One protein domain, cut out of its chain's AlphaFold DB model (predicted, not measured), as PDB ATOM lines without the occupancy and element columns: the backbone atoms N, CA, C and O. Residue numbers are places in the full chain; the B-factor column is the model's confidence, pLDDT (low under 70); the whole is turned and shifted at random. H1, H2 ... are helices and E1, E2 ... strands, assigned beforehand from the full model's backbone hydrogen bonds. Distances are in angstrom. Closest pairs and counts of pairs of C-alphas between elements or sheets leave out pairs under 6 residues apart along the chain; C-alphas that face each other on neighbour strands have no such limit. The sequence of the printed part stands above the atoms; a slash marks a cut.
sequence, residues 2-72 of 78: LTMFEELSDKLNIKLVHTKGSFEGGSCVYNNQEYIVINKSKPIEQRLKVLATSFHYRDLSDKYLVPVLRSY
ATOM      1  N   LEU A   2     148.194 -97.427 256.519       93.06
ATOM      2  CA  LEU A   2     148.913 -98.330 255.591       93.06
ATOM      3  C   LEU A   2     149.708 -99.430 256.305       93.06
ATOM      4  O   LEU A   2     149.538-100.595 255.982       93.06
ATOM      5  N   THR A   3     150.484 -99.068 257.326       94.69
ATOM      6  CA  THR A   3     151.260-100.023 258.135       94.69
ATOM      7  C   THR A   3     150.389-101.103 258.777       94.69
ATOM      8  O   THR A   3     150.759-102.266 258.810       94.69
ATOM      9  N   MET A   4     149.182-100.748 259.223       95.56
ATOM     10  CA  MET A   4     148.228-101.705 259.795       95.56
ATOM     11  C   MET A   4     147.706-102.695 258.744       95.56
ATOM     12  O   MET A   4     147.449-103.852 259.064       95.56
ATOM     13  N   PHE A   5     147.559-102.258 257.488       95.81
ATOM     14  CA  PHE A   5     147.227-103.144 256.371       95.81
ATOM     15  C   PHE A   5     148.406-104.026 255.952       95.81
ATOM     16  O   PHE A   5     148.187-105.186 255.617       95.81
ATOM     17  N   GLU A   6     149.633-103.503 255.989       95.00
ATOM     18  CA  GLU A   6     150.861-104.272 255.749       95.00
ATOM     19  C   GLU A   6     150.992-105.398 256.791       95.00
ATOM     20  O   GLU A   6     151.050-106.570 256.425       95.00
ATOM     21  N   GLU A   7     150.857-105.083 258.081       95.12
ATOM     22  CA  GLU A   7     150.861-106.084 259.157       95.12
ATOM     23  C   GLU A   7     149.742-107.130 259.017       95.12
ATOM     24  O   GLU A   7     149.950-108.314 259.293       95.12
ATOM     25  N   LEU A   8     148.537-106.715 258.608       94.62
ATOM     26  CA  LEU A   8     147.431-107.644 258.359       94.62
ATOM     27  C   LEU A   8     147.727-108.556 257.161       94.62
ATOM     28  O   LEU A   8     147.439-109.751 257.220       94.62
ATOM     29  N   SER A   9     148.309-108.008 256.094       94.25
ATOM     30  CA  SER A   9     148.677-108.771 254.902       94.25
ATOM     31  C   SER A   9     149.725-109.837 255.212       94.25
ATOM     32  O   SER A   9     149.543-110.989 254.820       94.25
ATOM     33  N   ASP A  10     150.729-109.501 256.027       94.25
ATOM     34  CA  ASP A  10     151.763-110.438 256.459       94.25
ATOM     35  C   ASP A  10     151.164-111.581 257.291       94.25
ATOM     36  O   ASP A  10     151.443-112.754 257.036       94.25
ATOM     37  N   LYS A  11     150.261-111.268 258.234       92.38
ATOM     38  CA  LYS A  11     149.561-112.274 259.059       92.38
ATOM     39  C   LYS A  11     148.696-113.236 258.246       92.38
ATOM     40  O   LYS A  11     148.485-114.369 258.674       92.38
ATOM     41  N   LEU A  12     148.170-112.780 257.112       92.06
ATOM     42  CA  LEU A  12     147.311-113.567 256.228       92.06
ATOM     43  C   LEU A  12     148.077-114.196 255.059       92.06
ATOM     44  O   LEU A  12     147.461-114.829 254.204       92.06
ATOM     45  N   ASN A  13     149.408-114.049 255.020       93.75
ATOM     46  CA  ASN A  13     150.255-114.494 253.916       93.75
ATOM     47  C   ASN A  13     149.782-113.945 252.550       93.75
ATOM     48  O   ASN A  13     149.808-114.642 251.536       93.75
ATOM     49  N   ILE A  14     149.337-112.687 252.525       95.50
ATOM     50  CA  ILE A  14     148.920-111.961 251.323       95.50
ATOM     51  C   ILE A  14     150.057-111.035 250.907       95.50
ATOM     52  O   ILE A  14     150.511-110.202 251.685       95.50
ATOM     53  N   LYS A  15     150.496-111.125 249.651       96.50
ATOM     54  CA  LYS A  15     151.591-110.284 249.155       96.50
ATOM     55  C   LYS A  15     151.072-108.945 248.642       96.50
ATOM     56  O   LYS A  15     150.363-108.889 247.635       96.50
ATOM     57  N   LEU A  16     151.480-107.851 249.280       96.50
ATOM     58  CA  LEU A  16     151.220-106.507 248.764       96.50
ATOM     59  C   LEU A  16     152.215-106.154 247.654       96.50
ATOM     60  O   LEU A  16     153.430-106.158 247.850       96.50
ATOM     61  N   VAL A  17     151.702-105.817 246.471       95.75
ATOM     62  CA  VAL A  17     152.514-105.422 245.315       95.75
ATOM     63  C   VAL A  17     152.280-103.954 245.023       95.75
ATOM     64  O   VAL A  17     151.257-103.547 244.478       95.75
ATOM     65  N   HIS A  18     153.271-103.139 245.359       94.25
ATOM     66  CA  HIS A  18     153.219-101.707 245.124       94.25
ATOM     67  C   HIS A  18     153.821-101.399 243.749       94.25
ATOM     68  O   HIS A  18     155.044-101.429 243.585       94.25
ATOM     69  N   THR A  19     152.996-101.003 242.782       93.81
ATOM     70  CA  THR A  19     153.436-100.700 241.406       93.81
ATOM     71  C   THR A  19     152.782 -99.424 240.862       93.81
ATOM     72  O   THR A  19     151.895 -98.870 241.501       93.81
ATOM     73  N   LYS A  20     153.278 -98.881 239.748       94.44
ATOM     74  CA  LYS A  20     152.694 -97.723 239.051       94.44
ATOM     75  C   LYS A  20     152.026 -98.207 237.764       94.44
ATOM     76  O   LYS A  20     152.577 -99.065 237.083       94.44
ATOM     77  N   GLY A  21     150.883 -97.631 237.406       90.56
ATOM     78  CA  GLY A  21     150.208 -97.942 236.143       90.56
ATOM     79  C   GLY A  21     148.889 -97.197 235.957       90.56
ATOM     80  O   GLY A  21     148.591 -96.265 236.705       90.56
ATOM     81  N   SER A  22     148.108 -97.613 234.960       91.00
ATOM     82  CA  SER A  22     146.806 -97.028 234.595       91.00
ATOM     83  C   SER A  22     145.598 -97.659 235.308       91.00
ATOM     84  O   SER A  22     144.465 -97.292 235.026       91.00
ATOM     85  N   PHE A  23     145.823 -98.592 236.233       91.56
ATOM     86  CA  PHE A  23     144.782 -99.305 236.983       91.56
ATOM     87  C   PHE A  23     144.544 -98.677 238.367       91.56
ATOM     88  O   PHE A  23     145.365 -97.903 238.850       91.56
ATOM     89  N   GLU A  24     143.448 -99.007 239.048       89.62
ATOM     90  CA  GLU A  24     143.209 -98.535 240.426       89.62
ATOM     91  C   GLU A  24     143.963 -99.389 241.462       89.62
ATOM     92  O   GLU A  24     144.679 -98.873 242.321       89.62
ATOM     93  N   GLY A  25     143.863-100.710 241.325       94.38
ATOM     94  CA  GLY A  25     144.432-101.720 242.215       94.38
ATOM     95  C   GLY A  25     143.440-102.871 242.381       94.38
ATOM     96  O   GLY A  25     142.431-102.907 241.676       94.38
ATOM     97  N   GLY A  26     143.709-103.797 243.297       94.38
ATOM     98  CA  GLY A  26     142.762-104.864 243.641       94.38
ATOM     99  C   GLY A  26     143.428-106.148 244.115       94.38
ATOM    100  O   GLY A  26     144.656-106.253 244.124       94.38
ATOM    101  N   SER A  27     142.610-107.124 244.502       94.50
ATOM    102  CA  SER A  27     143.058-108.465 244.875       94.50
ATOM    103  C   SER A  27     143.107-109.400 243.667       94.50
ATOM    104  O   SER A  27     142.274-109.332 242.763       94.50
ATOM    105  N   CYS A  28     144.093-110.294 243.643       92.94
ATOM    106  CA  CYS A  28     144.156-111.382 242.674       92.94
ATOM    107  C   CYS A  28     144.844-112.617 243.264       92.94
ATOM    108  O   CYS A  28     145.593-112.533 244.239       92.94
ATOM    109  N   VAL A  29     144.589-113.771 242.651       94.31
ATOM    110  CA  VAL A  29     145.276-115.028 242.964       94.31
ATOM    111  C   VAL A  29     146.127-115.411 241.764       94.31
ATOM    112  O   VAL A  29     145.629-115.483 240.642       94.31
ATOM    113  N   TYR A  30     147.412-115.656 241.995       94.06
ATOM    114  CA  TYR A  30     148.354-116.092 240.969       94.06
ATOM    115  C   TYR A  30     149.228-117.210 241.534       94.06
ATOM    116  O   TYR A  30     149.800-117.058 242.609       94.06
ATOM    117  N   ASN A  31     149.320-118.344 240.835       94.31
ATOM    118  CA  ASN A  31     150.058-119.532 241.290       94.31
ATOM    119  C   ASN A  31     149.733-119.937 242.743       94.31
ATOM    120  O   ASN A  31     150.637-120.146 243.549       94.31
ATOM    121  N   ASN A  32     148.440-119.999 243.084       93.44
ATOM    122  CA  ASN A  32     147.931-120.329 244.426       93.44
ATOM    123  C   ASN A  32     148.401-119.386 245.551       93.44
ATOM    124  O   ASN A  32     148.201-119.681 246.725       93.44
ATOM    125  N   GLN A  33     148.992-118.245 245.202       95.75
ATOM    126  CA  GLN A  33     149.388-117.200 246.129       95.75
ATOM    127  C   GLN A  33     148.462-116.002 245.946       95.75
ATOM    128  O   GLN A  33     148.158-115.586 244.827       95.75
ATOM    129  N   GLU A  34     148.021-115.435 247.060       95.69
ATOM    130  CA  GLU A  34     147.199-114.237 247.042       95.69
ATOM    131  C   GLU A  34     148.053-112.975 247.008       95.69
ATOM    132  O   GLU A  34     149.080-112.865 247.694       95.69
ATOM    133  N   TYR A  35     147.580-112.007 246.232       96.56
ATOM    134  CA  TYR A  35     148.199-110.709 246.059       96.56
ATOM    135  C   TYR A  35     147.159-109.601 246.188       96.56
ATOM    136  O   TYR A  35     146.003-109.760 245.794       96.56
ATOM    137  N   ILE A  36     147.594-108.447 246.686       96.81
ATOM    138  CA  ILE A  36     146.855-107.192 246.554       96.81
ATOM    139  C   ILE A  36     147.774-106.193 245.863       96.81
ATOM    140  O   ILE A  36     148.847-105.849 246.362       96.81
ATOM    141  N   VAL A  37     147.355-105.731 244.692       96.56
ATOM    142  CA  VAL A  37     148.100-104.769 243.887       96.56
ATOM    143  C   VAL A  37     147.650-103.359 244.250       96.56
ATOM    144  O   VAL A  37     146.466-103.030 244.178       96.56
ATOM    145  N   ILE A  38     148.607-102.507 244.611       96.44
ATOM    146  CA  ILE A  38     148.378-101.119 245.014       96.44
ATOM    147  C   ILE A  38     149.038-100.204 243.986       96.44
ATOM    148  O   ILE A  38     150.261-100.248 243.802       96.44
ATOM    149  N   ASN A  39     148.250 -99.329 243.352       95.94
ATOM    150  CA  ASN A  39     148.808 -98.314 242.468       95.94
ATOM    151  C   ASN A  39     149.416 -97.151 243.274       95.94
ATOM    152  O   ASN A  39     148.708 -96.322 243.844       95.94
ATOM    153  N   LYS A  40     150.749 -97.051 243.282       95.00
ATOM    154  CA  LYS A  40     151.505 -95.969 243.937       95.00
ATOM    155  C   LYS A  40     151.290 -94.593 243.304       95.00
ATOM    156  O   LYS A  40     151.650 -93.601 243.928       95.00
ATOM    157  N   SER A  41     150.740 -94.525 242.093       94.94
ATOM    158  CA  SER A  41     150.409 -93.260 241.429       94.94
ATOM    159  C   SER A  41     149.091 -92.651 241.914       94.94
ATOM    160  O   SER A  41     148.806 -91.505 241.582       94.94
ATOM    161  N   LYS A  42     148.272 -93.403 242.661       94.50
ATOM    162  CA  LYS A  42     146.972 -92.939 243.157       94.50
ATOM    163  C   LYS A  42     147.112 -92.248 244.523       94.50
ATOM    164  O   LYS A  42     148.011 -92.617 245.291       94.50
ATOM    165  N   PRO A  43     146.235 -91.278 244.846       95.31
ATOM    166  CA  PRO A  43     146.150 -90.678 246.174       95.31
ATOM    167  C   PRO A  43     146.013 -91.720 247.284       95.31
ATOM    168  O   PRO A  43     145.563 -92.851 247.067       95.31
ATOM    169  N   ILE A  44     146.409 -91.330 248.493       94.56
ATOM    170  CA  ILE A  44     146.419 -92.231 249.644       94.56
ATOM    171  C   ILE A  44     145.023 -92.777 249.958       94.56
ATOM    172  O   ILE A  44     144.906 -93.960 250.265       94.56
ATOM    173  N   GLU A  45     143.971 -91.971 249.800       93.56
ATOM    174  CA  GLU A  45     142.588 -92.383 250.061       93.56
ATOM    175  C   GLU A  45     142.159 -93.522 249.132       93.56
ATOM    176  O   GLU A  45     141.589 -94.510 249.586       93.56
ATOM    177  N   GLN A  46     142.492 -93.435 247.839       93.75
ATOM    178  CA  GLN A  46     142.193 -94.502 246.877       93.75
ATOM    179  C   GLN A  46     142.974 -95.781 247.181       93.75
ATOM    180  O   GLN A  46     142.419 -96.876 247.110       93.75
ATOM    181  N   ARG A  47     144.247 -95.660 247.567       95.56
ATOM    182  CA  ARG A  47     145.069 -96.818 247.949       95.56
ATOM    183  C   ARG A  47     144.507 -97.522 249.185       95.56
ATOM    184  O   ARG A  47     144.461 -98.749 249.216       95.56
ATOM    185  N   LEU A  48     144.067 -96.753 250.181       95.81
ATOM    186  CA  LEU A  48     143.419 -97.284 251.380       95.81
ATOM    187  C   LEU A  48     142.063 -97.918 251.059       95.81
ATOM    188  O   LEU A  48     141.781 -98.991 251.582       95.81
ATOM    189  N   LYS A  49     141.277 -97.328 250.148       94.94
ATOM    190  CA  LYS A  49     140.021 -97.921 249.672       94.94
ATOM    191  C   LYS A  49     140.257 -99.279 249.010       94.94
ATOM    192  O   LYS A  49     139.589-100.239 249.365       94.94
ATOM    193  N   VAL A  50     141.238 -99.388 248.109       95.25
ATOM    194  CA  VAL A  50     141.601-100.667 247.467       95.25
ATOM    195  C   VAL A  50     141.948-101.729 248.509       95.25
ATOM    196  O   VAL A  50     141.485-102.864 248.399       95.25
ATOM    197  N   LEU A  51     142.741-101.372 249.524       96.06
ATOM    198  CA  LEU A  51     143.085-102.285 250.612       96.06
ATOM    199  C   LEU A  51     141.842-102.696 251.399       96.06
ATOM    200  O   LEU A  51     141.561-103.887 251.483       96.06
ATOM    201  N   ALA A  52     141.067-101.734 251.903       95.88
ATOM    202  CA  ALA A  52     139.857-102.002 252.672       95.88
ATOM    203  C   ALA A  52     138.895-102.913 251.908       95.88
ATOM    204  O   ALA A  52     138.527-103.962 252.420       95.88
ATOM    205  N   THR A  53     138.588-102.591 250.650       95.12
ATOM    206  CA  THR A  53     137.730-103.418 249.795       95.12
ATOM    207  C   THR A  53     138.307-104.822 249.579       95.12
ATOM    208  O   THR A  53     137.568-105.800 249.612       95.12
ATOM    209  N   SER A  54     139.627-104.958 249.410       94.44
ATOM    210  CA  SER A  54     140.275-106.268 249.227       94.44
ATOM    211  C   SER A  54     140.234-107.148 250.481       94.44
ATOM    212  O   SER A  54     140.263-108.374 250.368       94.44
ATOM    213  N   PHE A  55     140.199-106.538 251.669       94.31
ATOM    214  CA  PHE A  55     140.073-107.240 252.946       94.31
ATOM    215  C   PHE A  55     138.617-107.447 253.379       94.31
ATOM    216  O   PHE A  55     138.340-108.428 254.057       94.31
ATOM    217  N   HIS A  56     137.695-106.582 252.951       92.81
ATOM    218  CA  HIS A  56     136.271-106.638 253.288       92.81
ATOM    219  C   HIS A  56     135.616-107.962 252.876       92.81
ATOM    220  O   HIS A  56     134.803-108.516 253.603       92.81
ATOM    221  N   TYR A  57     136.013-108.513 251.727       85.25
ATOM    222  CA  TYR A  57     135.468-109.769 251.207       85.25
ATOM    223  C   TYR A  57     136.011-111.039 251.880       85.25
ATOM    224  O   TYR A  57     135.751-112.145 251.408       85.25
ATOM    225  N   ARG A  58     136.804-110.903 252.944       87.88
ATOM    226  CA  ARG A  58     137.491-112.018 253.602       87.88
ATOM    227  C   ARG A  58     136.908-112.261 254.981       87.88
ATOM    228  O   ARG A  58     136.491-111.327 255.659       87.88
ATOM    229  N   ASP A  59     136.962-113.512 255.423       85.69
ATOM    230  CA  ASP A  59     136.650-113.828 256.810       85.69
ATOM    231  C   ASP A  59     137.807-113.389 257.719       85.69
ATOM    232  O   ASP A  59     138.911-113.934 257.673       85.69
ATOM    233  N   LEU A  60     137.546-112.347 258.510       88.81
ATOM    234  CA  LEU A  60     138.456-111.778 259.507       88.81
ATOM    235  C   LEU A  60     137.882-111.910 260.927       88.81
ATOM    236  O   LEU A  60     138.334-111.220 261.848       88.81
ATOM    237  N   SER A  61     136.844-112.731 261.114       84.88
ATOM    238  CA  SER A  61     136.131-112.865 262.391       84.88
ATOM    239  C   SER A  61     137.019-113.417 263.510       84.88
ATOM    240  O   SER A  61     136.942-112.952 264.646       84.88
ATOM    241  N   ASP A  62     137.927-114.336 263.179       85.81
ATOM    242  CA  ASP A  62     138.842-115.000 264.112       85.81
ATOM    243  C   ASP A  62     140.176-114.253 264.306       85.81
ATOM    244  O   ASP A  62     141.030-114.682 265.089       85.81
ATOM    245  N   LYS A  63     140.388-113.133 263.600       86.38
ATOM    246  CA  LYS A  63     141.641-112.371 263.647       86.38
ATOM    247  C   LYS A  63     141.522-111.148 264.547       86.38
ATOM    248  O   LYS A  63     140.609-110.326 264.428       86.38
ATOM    249  N   TYR A  64     142.523-110.967 265.408       86.81
ATOM    250  CA  TYR A  64     142.686-109.709 266.126       86.81
ATOM    251  C   TYR A  64     143.135-108.602 265.163       86.81
ATOM    252  O   TYR A  64     144.240-108.645 264.613       86.81
ATOM    253  N   LEU A  65     142.271-107.602 264.993       91.31
ATOM    254  CA  LEU A  65     142.542-106.357 264.281       91.31
ATOM    255  C   LEU A  65     142.446-105.198 265.271       91.31
ATOM    256  O   LEU A  65     141.581-105.194 266.146       91.31
ATOM    257  N   VAL A  66     143.296-104.186 265.096       92.00
ATOM    258  CA  VAL A  66     143.145-102.919 265.823       92.00
ATOM    259  C   VAL A  66     141.751-102.348 265.508       92.00
ATOM    260  O   VAL A  66     141.403-102.309 264.324       92.00
ATOM    261  N   PRO A  67     140.959-101.883 266.497       93.75
ATOM    262  CA  PRO A  67     139.571-101.462 266.276       93.75
ATOM    263  C   PRO A  67     139.391-100.481 265.115       93.75
ATOM    264  O   PRO A  67     138.533-100.689 264.269       93.75
ATOM    265  N   VAL A  68     140.275 -99.481 264.998       94.75
ATOM    266  CA  VAL A  68     140.239 -98.504 263.896       94.75
ATOM    267  C   VAL A  68     140.417 -99.140 262.512       94.75
ATOM    268  O   VAL A  68     139.792 -98.702 261.554       94.75
ATOM    269  N   LEU A  69     141.243-100.186 262.392       95.44
ATOM    270  CA  LEU A  69     141.425-100.913 261.133       95.44
ATOM    271  C   LEU A  69     140.177-101.726 260.794       95.44
ATOM    272  O   LEU A  69     139.755-101.729 259.642       95.44
ATOM    273  N   ARG A  70     139.593-102.398 261.793       94.25
ATOM    274  CA  ARG A  70     138.379-103.199 261.619       94.25
ATOM    275  C   ARG A  70     137.214-102.328 261.152       94.25
ATOM    276  O   ARG A  70     136.661-102.610 260.096       94.25
ATOM    277  N   SER A  71     136.933-101.232 261.859       94.25
ATOM    278  CA  SER A  71     135.885-100.283 261.465       94.25
ATOM    279  C   SER A  71     136.109 -99.756 260.049       94.25
ATOM    280  O   SER A  71     135.189 -99.763 259.244       94.25
ATOM    281  N   TYR A  72     137.348 -99.406 259.690       95.06
ATOM    282  CA  TYR A  72     137.650 -98.916 258.343       95.06
ATOM    283  C   TYR A  72     137.385 -99.950 257.233       95.06
ATOM    284  O   TYR A  72     136.941 -99.588 256.145       95.06
TER     285      TYR A  72
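AT A GLANCE: This is residues 2 to 72 of the 78 residues of an uncharacterized protein of Candidatus Marinimicrobia bacterium (UniProt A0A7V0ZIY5). H1 and H2 lie side by side over one face of a strongly twisted three-stranded sheet, with H3 off the sheet and crosswise to both. The printed part has 71 residues, with three named helices and three named strands in the order H1, E1, E2, E3, H2, H3 along the chain; the class is mixed, helices and strands, and the mixed sheet's order is E1, E3, E2. The whole is compact, radius of gyration of the C-alphas 11.8 A, spanning 35 by 29 by 18 A.

HOW THE PARTS SIT: Begin at H1, residues 2 to 11; its closest C-alpha pair with E1, residues 15 to 19, is Ser 9 and Lys 15, 6.6 A. E3, residues 33 to 39, is parallel to E1: find N 17 and O 36, 2.9 A apart, within hydrogen-bond range. E2, residues 25 to 30, and E3 form an antiparallel hairpin; N 28 and O 35 are 2.9 A apart. H2, residues 44 to 56, has a height over the sheet of 8.6 A; the closest C-alphas of H2 and E2 are Ser 54 and Ser 27, 5.6 A. H1 and H2 on one face of the sheet make two layers. H3, residues 67 to 72, is close to H2 but not clearly touching, closest C-alphas Tyr 72 and Ala 52, 6.8 A. In H1, H2 and H3 every O i to N i+4 pair is within range.

IN THESE COORDINATES: Find C-alpha 2 at (148.913, -98.330, 255.591), where H1 begins, and C-alpha 72 at (137.650, -98.916, 258.343), where H3 ends. From first to last C-alpha, E3 is 19.2 A and H2 18.0 A.

THE WHOLE: The farthest C-alphas, Ser 22 and Asp 62, are 35.5 A apart. The printed part has no cut, no link is long, and no printed residue is under 70 in pLDDT.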